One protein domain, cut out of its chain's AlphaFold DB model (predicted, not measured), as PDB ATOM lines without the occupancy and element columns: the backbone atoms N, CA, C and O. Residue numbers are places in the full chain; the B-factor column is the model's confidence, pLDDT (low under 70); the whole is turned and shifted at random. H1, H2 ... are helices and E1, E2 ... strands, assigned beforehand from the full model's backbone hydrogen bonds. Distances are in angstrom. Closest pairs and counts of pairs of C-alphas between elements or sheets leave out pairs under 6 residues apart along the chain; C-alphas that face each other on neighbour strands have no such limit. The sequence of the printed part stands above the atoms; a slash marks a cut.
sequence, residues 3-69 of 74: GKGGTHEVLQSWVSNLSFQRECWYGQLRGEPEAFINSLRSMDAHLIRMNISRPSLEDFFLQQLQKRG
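AT A GLANCE: This is residues 3 to 69 of the 74 residues of an uncharacterized protein of Cyanobacteria bacterium QH_9_48_43 (UniProt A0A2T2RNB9). The body is a twisted four-stranded sheet, E2 E3 E1 E4, with two helices, H1 and H2, side by side over one face and no named helix over the other. From E4 a link leads away from this body to a third helix, H3, whose residues 57 to 62 and 64 to 66 stick out free of it. You will find 67 residues printed, with three named helices and four named strands in the order E1 H1 E2 E3 H2 E4 H3; the sheet is antiparallel throughout and the class is mixed, helices and strands. The whole is loose, with a radius of gyration of the C-alphas of 14.2 A, and the C-alphas span 43 by 21 by 17 A, the length coming from the arm that ends in H3.

IN THESE COORDINATES: Find C-alpha 3 at (-10.191, -28.260, -38.181); there the short strand E1 begins, residues 3 to 5, 7.1 A from first to last C-alpha. Next comes helix H1, residues 8 to 14, 10.1 A long. Strand E2, residues 15 to 21, follows with no residue between and measures 14.5 A. Go on to strand E3, residues 24 to 29, 15.0 A long. Find C-alpha 33 at (-12.621, -27.769, -51.685); from there helix H2 runs to residue 42, 14.8 A away. Strand E4 is residues 45 to 49, 12.3 A. Last comes helix H3, residues 57 to 66, 14.5 A long, which ends with C-alpha 66 at (-18.498, -36.950, -68.033).

HOW THE PARTS SIT: Start with the sheet, where E2 and E4 are the edge strands. E1 and E4 are antiparallel at 165 degrees; look at N 4 and O 46, 2.9 A apart and within hydrogen-bond range. E3 and E1 are antiparallel at 122 degrees, with N 25 and O 3 within range at 2.8 A. E2 and E3 form a hairpin, antiparallel at 165 degrees, with N 26 and O 19 at 2.8 A and N 16 and O 28 at 2.9 A. H1 is on the sheet at a height over the sheet of 7.5 A. It lies only just over E3, with 3 of its C-alphas falling on that strand, and runs along the strands, at 1 degree to E3 on the local plane. The closest C-alphas of H1 and E3 are those of Trp 14 and Leu 29, 6.1 A apart. H2 is on the same face, at a height of 8.7 A; it lies only just over E1 and E4, with 3 C-alphas falling on each, and runs along the strands, at 17 degrees to E1 on the local plane. The closest C-alphas of H2 and E4 are those of Leu 40 and His 46, 6.6 A apart. H1 and H2 are close but not clearly touching: their closest C-alphas, those of Trp 14 and Phe 36, are 6.8 A apart. Their lines stand at a shallow tilt of 19 degrees, opposite ways. Two split strand-helix-strand units, each made of two strands that are not neighbours with a helix between them along the chain, are E1, H1, E2, with E3 between the two strands in the sheet, and E3, H2, E4, with E1 between the two strands in the sheet; both crossovers are right-handed. H3 is not on the sheet, and it is apart from H1 and H2. In H3 every O i to N i+4 pair is within hydrogen-bond range; in H1 2 of 3 are, and in H2 4 of 6.

THE WHOLE: The C-alphas farthest apart are those of Arg 22 and Gly 69, 45.7 A. The printed part has no cut. The link from E4 to H3, 7 residues, is short, and the other links are tight. Residues 56 to 62 and 64 to 69 stand free; without them the body has 54 residues and spans 35 by 22 by 18 A. The mean pLDDT of the printed part is 86.4; look for the values under 70 at residues 52 to 55.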
ATOM      1  N   GLY A   3      -9.995 -29.689 -38.411       93.94
ATOM      2  CA  GLY A   3     -10.191 -28.260 -38.181       93.94
ATOM      3  C   GLY A   3     -10.759 -27.959 -36.799       93.94
ATOM      4  O   GLY A   3     -10.941 -28.865 -35.991       93.94
ATOM      5  N   LYS A   4     -10.982 -26.676 -36.514       95.00
ATOM      6  CA  LYS A   4     -11.494 -26.152 -35.239       95.00
ATOM      7  C   LYS A   4     -12.506 -25.033 -35.506       95.00
ATOM      8  O   LYS A   4     -12.418 -24.373 -36.538       95.00
ATOM      9  N   GLY A   5     -13.446 -24.822 -34.585       92.94
ATOM     10  CA  GLY A   5     -14.526 -23.840 -34.746       92.94
ATOM     11  C   GLY A   5     -15.580 -24.298 -35.754       92.94
ATOM     12  O   GLY A   5     -15.564 -25.453 -36.184       92.94
ATOM     13  N   GLY A   6     -16.481 -23.404 -36.150       90.81
ATOM     14  CA  GLY A   6     -17.587 -23.751 -37.038       90.81
ATOM     15  C   GLY A   6     -18.846 -24.207 -36.317       90.81
ATOM     16  O   GLY A   6     -18.831 -24.689 -35.184       90.81
ATOM     17  N   THR A   7     -19.956 -24.067 -37.026       90.56
ATOM     18  CA  THR A   7     -21.279 -24.493 -36.580       90.56
ATOM     19  C   THR A   7     -21.483 -25.965 -36.921       90.56
ATOM     20  O   THR A   7     -21.253 -26.372 -38.061       90.56
ATOM     21  N   HIS A   8     -21.910 -26.775 -35.950       88.38
ATOM     22  CA  HIS A   8     -22.029 -28.227 -36.107       88.38
ATOM     23  C   HIS A   8     -22.921 -28.620 -37.292       88.38
ATOM     24  O   HIS A   8     -22.538 -29.472 -38.092       88.38
ATOM     25  N   GLU A   9     -24.066 -27.958 -37.446       89.56
ATOM     26  CA  GLU A   9     -25.045 -28.221 -38.503       89.56
ATOM     27  C   GLU A   9     -24.458 -27.949 -39.896       89.56
ATOM     28  O   GLU A   9     -24.636 -28.738 -40.823       89.56
ATOM     29  N   VAL A  10     -23.696 -26.860 -40.031       90.06
ATOM     30  CA  VAL A  10     -23.017 -26.505 -41.285       90.06
ATOM     31  C   VAL A  10     -21.874 -27.484 -41.556       90.06
ATOM     32  O   VAL A  10     -21.705 -27.954 -42.676       90.06
ATOM     33  N   LEU A  11     -21.101 -27.865 -40.539       92.44
ATOM     34  CA  LEU A  11     -20.040 -28.856 -40.711       92.44
ATOM     35  C   LEU A  11     -20.598 -30.212 -41.155       92.44
ATOM     36  O   LEU A  11     -20.005 -30.836 -42.026       92.44
ATOM     37  N   GLN A  12     -21.751 -30.654 -40.649       92.38
ATOM     38  CA  GLN A  12     -22.365 -31.912 -41.091       92.38
ATOM     39  C   GLN A  12     -22.726 -31.926 -42.587       92.38
ATOM     40  O   GLN A  12     -22.696 -32.993 -43.206       92.38
ATOM     41  N   SER A  13     -23.035 -30.775 -43.201       92.31
ATOM     42  CA  SER A  13     -23.317 -30.728 -44.643       92.31
ATOM     43  C   SER A  13     -22.058 -30.894 -45.500       92.31
ATOM     44  O   SER A  13     -22.132 -31.454 -46.595       92.31
ATOM     45  N   TRP A  14     -20.905 -30.446 -44.994       92.62
ATOM     46  CA  TRP A  14     -19.626 -30.435 -45.717       92.62
ATOM     47  C   TRP A  14     -18.678 -31.574 -45.341       92.62
ATOM     48  O   TRP A  14     -17.792 -31.920 -46.121       92.62
ATOM     49  N   VAL A  15     -18.817 -32.147 -44.148       92.56
ATOM     50  CA  VAL A  15     -17.870 -33.100 -43.569       92.56
ATOM     51  C   VAL A  15     -18.556 -34.442 -43.357       92.56
ATOM     52  O   VAL A  15     -19.389 -34.600 -42.467       92.56
ATOM     53  N   SER A  16     -18.187 -35.445 -44.150       91.12
ATOM     54  CA  SER A  16     -18.610 -36.823 -43.901       91.12
ATOM     55  C   SER A  16     -17.784 -37.448 -42.778       91.12
ATOM     56  O   SER A  16     -16.622 -37.087 -42.553       91.12
ATOM     57  N   ASN A  17     -18.392 -38.398 -42.061       92.00
ATOM     58  CA  ASN A  17     -17.791 -39.050 -40.892       92.00
ATOM     59  C   ASN A  17     -17.316 -38.037 -39.831       92.00
ATOM     60  O   ASN A  17     -16.280 -38.229 -39.192       92.00
ATOM     61  N   LEU A  18     -18.068 -36.938 -39.680       94.00
ATOM     62  CA  LEU A  18     -17.742 -35.849 -38.771       94.00
ATOM     63  C   LEU A  18     -17.657 -36.361 -37.333       94.00
ATOM     64  O   LEU A  18     -18.630 -36.851 -36.769       94.00
ATOM     65  N   SER A  19     -16.478 -36.221 -36.742       94.12
ATOM     66  CA  SER A  19     -16.193 -36.612 -35.365       94.12
ATOM     67  C   SER A  19     -15.514 -35.467 -34.637       94.12
ATOM     68  O   SER A  19     -14.625 -34.823 -35.189       94.12
ATOM     69  N   PHE A  20     -15.895 -35.237 -33.385       92.88
ATOM     70  CA  PHE A  20     -15.279 -34.223 -32.535       92.88
ATOM     71  C   PHE A  20     -14.391 -34.907 -31.499       92.88
ATOM     72  O   PHE A  20     -14.824 -35.834 -30.816       92.88
ATOM     73  N   GLN A  21     -13.145 -34.458 -31.385       92.56
ATOM     74  CA  GLN A  21     -12.238 -34.864 -30.315       92.56
ATOM     75  C   GLN A  21     -11.547 -33.627 -29.754       92.56
ATOM     76  O   GLN A  21     -10.839 -32.913 -30.468       92.56
ATOM     77  N   ARG A  22     -11.726 -33.399 -28.448       88.38
ATOM     78  CA  ARG A  22     -11.297 -32.169 -27.763       88.38
ATOM     79  C   ARG A  22     -11.925 -30.945 -28.443       88.38
ATOM     80  O   ARG A  22     -13.140 -30.877 -28.558       88.38
ATOM     81  N   GLU A  23     -11.106 -30.007 -28.906       90.12
ATOM     82  CA  GLU A  23     -11.540 -28.789 -29.594       90.12
ATOM     83  C   GLU A  23     -11.456 -28.893 -31.125       90.12
ATOM     84  O   GLU A  23     -11.635 -27.896 -31.821       90.12
ATOM     85  N   CYS A  24     -11.140 -30.075 -31.657       94.00
ATOM     86  CA  CYS A  24     -10.967 -30.285 -33.085       94.00
ATOM     87  C   CYS A  24     -12.060 -31.199 -33.635       94.00
ATOM     88  O   CYS A  24     -12.454 -32.184 -33.007       94.00
ATOM     89  N   TRP A  25     -12.496 -30.907 -34.852       94.81
ATOM     90  CA  TRP A  25     -13.300 -31.808 -35.656       94.81
ATOM     91  C   TRP A  25     -12.459 -32.496 -36.724       94.81
ATOM     92  O   TRP A  25     -11.460 -31.969 -37.218       94.81
ATOM     93  N   TYR A  26     -12.894 -33.700 -37.076       94.56
ATOM     94  CA  TYR A  26     -12.249 -34.618 -37.998       94.56
ATOM     95  C   TYR A  26     -13.287 -35.169 -38.966       94.56
ATOM     96  O   TYR A  26     -14.445 -35.344 -38.600       94.56
ATOM     97  N   GLY A  27     -12.867 -35.483 -40.185       92.62
ATOM     98  CA  GLY A  27     -13.729 -36.158 -41.152       92.62
ATOM     99  C   GLY A  27     -13.156 -36.127 -42.556       92.62
ATOM    100  O   GLY A  27     -11.950 -35.935 -42.740       92.62
ATOM    101  N   GLN A  28     -14.003 -36.301 -43.557       91.38
ATOM    102  CA  GLN A  28     -13.644 -36.218 -44.971       91.38
ATOM    103  C   GLN A  28     -14.473 -35.129 -45.644       91.38
ATOM    104  O   GLN A  28     -15.625 -34.906 -45.283       91.38
ATOM    105  N   LEU A  29     -13.863 -34.406 -46.580       90.50
ATOM    106  CA  LEU A  29     -14.564 -33.362 -47.310       90.50
ATOM    107  C   LEU A  29     -15.594 -33.997 -48.247       90.50
ATOM    108  O   LEU A  29     -15.273 -34.929 -48.983       90.50
ATOM    109  N   ARG A  30     -16.809 -33.455 -48.241       87.38
ATOM    110  CA  ARG A  30     -17.836 -33.695 -49.247       87.38
ATOM    111  C   ARG A  30     -17.921 -32.478 -50.169       87.38
ATOM    112  O   ARG A  30     -18.082 -31.356 -49.698       87.38
ATOM    113  N   GLY A  31     -17.876 -32.722 -51.476       85.62
ATOM    114  CA  GLY A  31     -17.970 -31.677 -52.496       85.62
ATOM    115  C   GLY A  31     -16.643 -30.967 -52.767       85.62
ATOM    116  O   GLY A  31     -15.567 -31.500 -52.492       85.62
ATOM    117  N   GLU A  32     -16.738 -29.767 -53.335       85.38
ATOM    118  CA  GLU A  32     -15.582 -29.029 -53.848       85.38
ATOM    119  C   GLU A  32     -14.803 -28.288 -52.742       85.38
ATOM    120  O   GLU A  32     -15.405 -27.538 -51.961       85.38
ATOM    121  N   PRO A  33     -13.460 -28.420 -52.691       87.19
ATOM    122  CA  PRO A  33     -12.621 -27.769 -51.685       87.19
ATOM    123  C   PRO A  33     -12.800 -26.256 -51.596       87.19
ATOM    124  O   PRO A  33     -12.893 -25.722 -50.494       87.19
ATOM    125  N   GLU A  34     -12.872 -25.548 -52.724       86.56
ATOM    126  CA  GLU A  34     -12.959 -24.083 -52.721       86.56
ATOM    127  C   GLU A  34     -14.255 -23.577 -52.080       86.56
ATOM    128  O   GLU A  34     -14.233 -22.648 -51.267       86.56
ATOM    129  N   ALA A  35     -15.380 -24.228 -52.386       89.00
ATOM    130  CA  ALA A  35     -16.671 -23.900 -51.793       89.00
ATOM    131  C   ALA A  35     -16.653 -24.130 -50.273       89.00
ATOM    132  O   ALA A  35     -17.120 -23.286 -49.505       89.00
ATOM    133  N   PHE A  36     -16.017 -25.218 -49.831       90.62
ATOM    134  CA  PHE A  36     -15.832 -25.490 -48.413       90.62
ATOM    135  C   PHE A  36     -14.951 -24.445 -47.717       90.62
ATOM    136  O   PHE A  36     -15.348 -23.923 -46.676       90.62
ATOM    137  N   ILE A  37     -13.802 -24.067 -48.293       89.75
ATOM    138  CA  ILE A  37     -12.933 -23.015 -47.733       89.75
ATOM    139  C   ILE A  37     -13.680 -21.682 -47.588       89.75
ATOM    140  O   ILE A  37     -13.492 -20.966 -46.601       89.75
ATOM    141  N   ASN A  38     -14.559 -21.348 -48.534       90.50
ATOM    142  CA  ASN A  38     -15.406 -20.160 -48.425       90.50
ATOM    143  C   ASN A  38     -16.415 -20.281 -47.278       90.50
ATOM    144  O   ASN A  38     -16.554 -19.335 -46.504       90.50
ATOM    145  N   SER A  39     -17.043 -21.448 -47.113       89.81
ATOM    146  CA  SER A  39     -17.970 -21.695 -46.003       89.81
ATOM    147  C   SER A  39     -17.293 -21.601 -44.628       89.81
ATOM    148  O   SER A  39     -17.887 -21.071 -43.697       89.81
ATOM    149  N   LEU A  40     -16.033 -22.040 -44.493       91.19
ATOM    150  CA  LEU A  40     -15.283 -21.957 -43.230       91.19
ATOM    151  C   LEU A  40     -15.134 -20.514 -42.743       91.19
ATOM    152  O   LEU A  40     -15.294 -20.249 -41.553       91.19
ATOM    153  N   ARG A  41     -14.900 -19.576 -43.669       87.31
ATOM    154  CA  ARG A  41     -14.777 -18.147 -43.351       87.31
ATOM    155  C   ARG A  41     -16.071 -17.552 -42.804       87.31
ATOM    156  O   ARG A  41     -16.003 -16.666 -41.962       87.31
ATOM    157  N   SER A  42     -17.233 -18.028 -43.250       88.19
ATOM    158  CA  SER A  42     -18.523 -17.524 -42.768       88.19
ATOM    159  C   SER A  42     -18.951 -18.107 -41.421       88.19
ATOM    160  O   SER A  42     -19.867 -17.571 -40.809       88.19
ATOM    161  N   MET A  43     -18.321 -19.193 -40.958       89.62
ATOM    162  CA  MET A  43     -18.687 -19.889 -39.715       89.62
ATOM    163  C   MET A  43     -17.623 -19.790 -38.610       89.62
ATOM    164  O   MET A  43     -17.652 -20.585 -37.678       89.62
ATOM    165  N   ASP A  44     -16.678 -18.847 -38.720       87.94
ATOM    166  CA  ASP A  44     -15.559 -18.680 -37.775       87.94
ATOM    167  C   ASP A  44     -14.818 -20.006 -37.501       87.94
ATOM    168  O   ASP A  44     -14.556 -20.417 -36.369       87.94
ATOM    169  N   ALA A  45     -14.554 -20.748 -38.581       91.81
ATOM    170  CA  ALA A  45     -13.861 -22.025 -38.536       91.81
ATOM    171  C   ALA A  45     -12.490 -21.933 -39.197       91.81
ATOM    172  O   ALA A  45     -12.286 -21.262 -40.212       91.81
ATOM    173  N   HIS A  46     -11.556 -22.712 -38.666       90.94
ATOM    174  CA  HIS A  46     -10.199 -22.806 -39.174       90.94
ATOM    175  C   HIS A  46      -9.877 -24.241 -39.576       90.94
ATOM    176  O   HIS A  46      -9.958 -25.177 -38.776       90.94
ATOM    177  N   LEU A  47      -9.463 -24.410 -40.830       91.69
ATOM    178  CA  LEU A  47      -8.927 -25.669 -41.321       91.69
ATOM    179  C   LEU A  47      -7.468 -25.799 -40.884       91.69
ATOM    180  O   LEU A  47      -6.619 -25.018 -41.300       91.69
ATOM    181  N   ILE A  48      -7.175 -26.807 -40.065       92.62
ATOM    182  CA  ILE A  48      -5.819 -27.070 -39.565       92.62
ATOM    183  C   ILE A  48      -5.046 -27.915 -40.579       92.62
ATOM    184  O   ILE A  48      -3.864 -27.689 -40.832       92.62
ATOM    185  N   ARG A  49      -5.702 -28.931 -41.150       90.19
ATOM    186  CA  ARG A  49      -5.088 -29.831 -42.127       90.19
ATOM    187  C   ARG A  49      -6.136 -30.450 -43.038       90.19
ATOM    188  O   ARG A  49      -7.054 -31.127 -42.575       90.19
ATOM    189  N   MET A  50      -5.915 -30.356 -44.342       87.25
ATOM    190  CA  MET A  50      -6.636 -31.145 -45.336       87.25
ATOM    191  C   MET A  50      -5.634 -31.905 -46.184       87.25
ATOM    192  O   MET A  50      -4.743 -31.312 -46.780       87.25
ATOM    193  N   ASN A  51      -5.779 -33.227 -46.204       81.44
ATOM    194  CA  ASN A  51      -5.038 -34.067 -47.126       81.44
ATOM    195  C   ASN A  51      -5.960 -34.317 -48.312       81.44
ATOM    196  O   ASN A  51      -6.948 -35.040 -48.179       81.44
ATOM    197  N   ILE A  52      -5.681 -33.651 -49.427       69.81
ATOM    198  CA  ILE A  52      -6.386 -33.900 -50.678       69.81
ATOM    199  C   ILE A  52      -5.757 -35.166 -51.251       69.81
ATOM    200  O   ILE A  52      -4.655 -35.122 -51.800       69.81
ATOM    201  N   SER A  53      -6.415 -36.310 -51.063       64.88
ATOM    202  CA  SER A  53      -6.057 -37.493 -51.839       64.88
ATOM    203  C   SER A  53      -6.297 -37.155 -53.302       64.88
ATOM    204  O   SER A  53      -7.371 -36.670 -53.661       64.88
ATOM    205  N   ARG A  54      -5.277 -37.348 -54.139       64.81
ATOM    206  CA  ARG A  54      -5.448 -37.203 -55.584       64.81
ATOM    207  C   ARG A  54      -6.523 -38.200 -56.036       64.81
ATOM    208  O   ARG A  54      -6.528 -39.311 -55.493       64.81
ATOM    209  N   PRO A  55      -7.404 -37.824 -56.982       61.75
ATOM    210  CA  PRO A  55      -8.328 -38.779 -57.573       61.75
ATOM    211  C   PRO A  55      -7.547 -40.006 -58.033       61.75
ATOM    212  O   PRO A  55      -6.402 -39.880 -58.492       61.75
ATOM    213  N   SER A  56      -8.144 -41.189 -57.894       73.00
ATOM    214  CA  SER A  56      -7.567 -42.366 -58.528       73.00
ATOM    215  C   SER A  56      -7.506 -42.144 -60.046       73.00
ATOM    216  O   SER A  56      -8.184 -41.269 -60.594       73.00
ATOM    217  N   LEU A  57      -6.680 -42.922 -60.750       72.00
ATOM    218  CA  LEU A  57      -6.668 -42.876 -62.216       72.00
ATOM    219  C   LEU A  57      -8.078 -43.092 -62.784       72.00
ATOM    220  O   LEU A  57      -8.460 -42.413 -63.731       72.00
ATOM    221  N   GLU A  58      -8.853 -43.984 -62.170       79.56
ATOM    222  CA  GLU A  58     -10.227 -44.292 -62.561       79.56
ATOM    223  C   GLU A  58     -11.168 -43.095 -62.361       79.56
ATOM    224  O   GLU A  58     -11.852 -42.703 -63.304       79.56
ATOM    225  N   ASP A  59     -11.116 -42.430 -61.200       74.19
ATOM    226  CA  ASP A  59     -11.899 -41.211 -60.943       74.19
ATOM    227  C   ASP A  59     -11.569 -40.109 -61.957       74.19
ATOM    228  O   ASP A  59     -12.453 -39.408 -62.453       74.19
ATOM    229  N   PHE A  60     -10.286 -39.968 -62.306       75.50
ATOM    230  CA  PHE A  60      -9.853 -39.015 -63.321       75.50
ATOM    231  C   PHE A  60     -10.414 -39.368 -64.706       75.50
ATOM    232  O   PHE A  60     -10.895 -38.484 -65.417       75.50
ATOM    233  N   PHE A  61     -10.403 -40.648 -65.091       79.69
ATOM    234  CA  PHE A  61     -10.996 -41.100 -66.351       79.69
ATOM    235  C   PHE A  61     -12.505 -40.846 -66.400       79.69
ATOM    236  O   PHE A  61     -12.989 -40.295 -67.389       79.69
ATOM    237  N   LEU A  62     -13.237 -41.162 -65.330       81.38
ATOM    238  CA  LEU A  62     -14.679 -40.925 -65.242       81.38
ATOM    239  C   LEU A  62     -15.023 -39.434 -65.345       81.38
ATOM    240  O   LEU A  62     -15.913 -39.061 -66.109       81.38
ATOM    241  N   GLN A  63     -14.269 -38.561 -64.669       78.44
ATOM    242  CA  GLN A  63     -14.446 -37.111 -64.806       78.44
ATOM    243  C   GLN A  63     -14.202 -36.626 -66.240       78.44
ATOM    244  O   GLN A  63     -14.923 -35.760 -66.740       78.44
ATOM    245  N   GLN A  64     -13.196 -37.174 -66.927       80.00
ATOM    246  CA  GLN A  64     -12.909 -36.811 -68.315       80.00
ATOM    247  C   GLN A  64     -13.987 -37.313 -69.287       80.00
ATOM    248  O   GLN A  64     -14.261 -36.632 -70.276       80.00
ATOM    249  N   LEU A  65     -14.615 -38.459 -69.013       81.81
ATOM    250  CA  LEU A  65     -15.740 -38.987 -69.792       81.81
ATOM    251  C   LEU A  65     -17.011 -38.152 -69.589       81.81
ATOM    252  O   LEU A  65     -17.602 -37.705 -70.574       81.81
ATOM    253  N   GLN A  66     -17.356 -37.818 -68.342       78.50
ATOM    254  CA  GLN A  66     -18.498 -36.950 -68.033       78.50
ATOM    255  C   GLN A  66     -18.361 -35.559 -68.661       78.50
ATOM    256  O   GLN A  66     -19.309 -35.054 -69.258       78.50
ATOM    257  N   LYS A  67     -17.163 -34.957 -68.625       77.25
ATOM    258  CA  LYS A  67     -16.888 -33.680 -69.314       77.25
ATOM    259  C   LYS A  67     -17.113 -33.742 -70.825       77.25
ATOM    260  O   LYS A  67     -17.322 -32.707 -71.451       77.25
ATOM    261  N   ARG A  68     -17.039 -34.935 -71.418       80.00
ATOM    262  CA  ARG A  68     -17.280 -35.175 -72.846       80.00
ATOM    263  C   ARG A  68     -18.726 -35.593 -73.139       80.00
ATOM    264  O   ARG A  68     -19.030 -35.868 -74.293       80.00
ATOM    265  N   GLY A  69     -19.599 -35.631 -72.127       78.38
ATOM    266  CA  GLY A  69     -20.979 -36.104 -72.259       78.38
ATOM    267  C   GLY A  69     -21.080 -37.609 -72.518       78.38
ATOM    268  O   GLY A  69     -22.076 -38.067 -73.065       78.38
TER     269      GLY A  69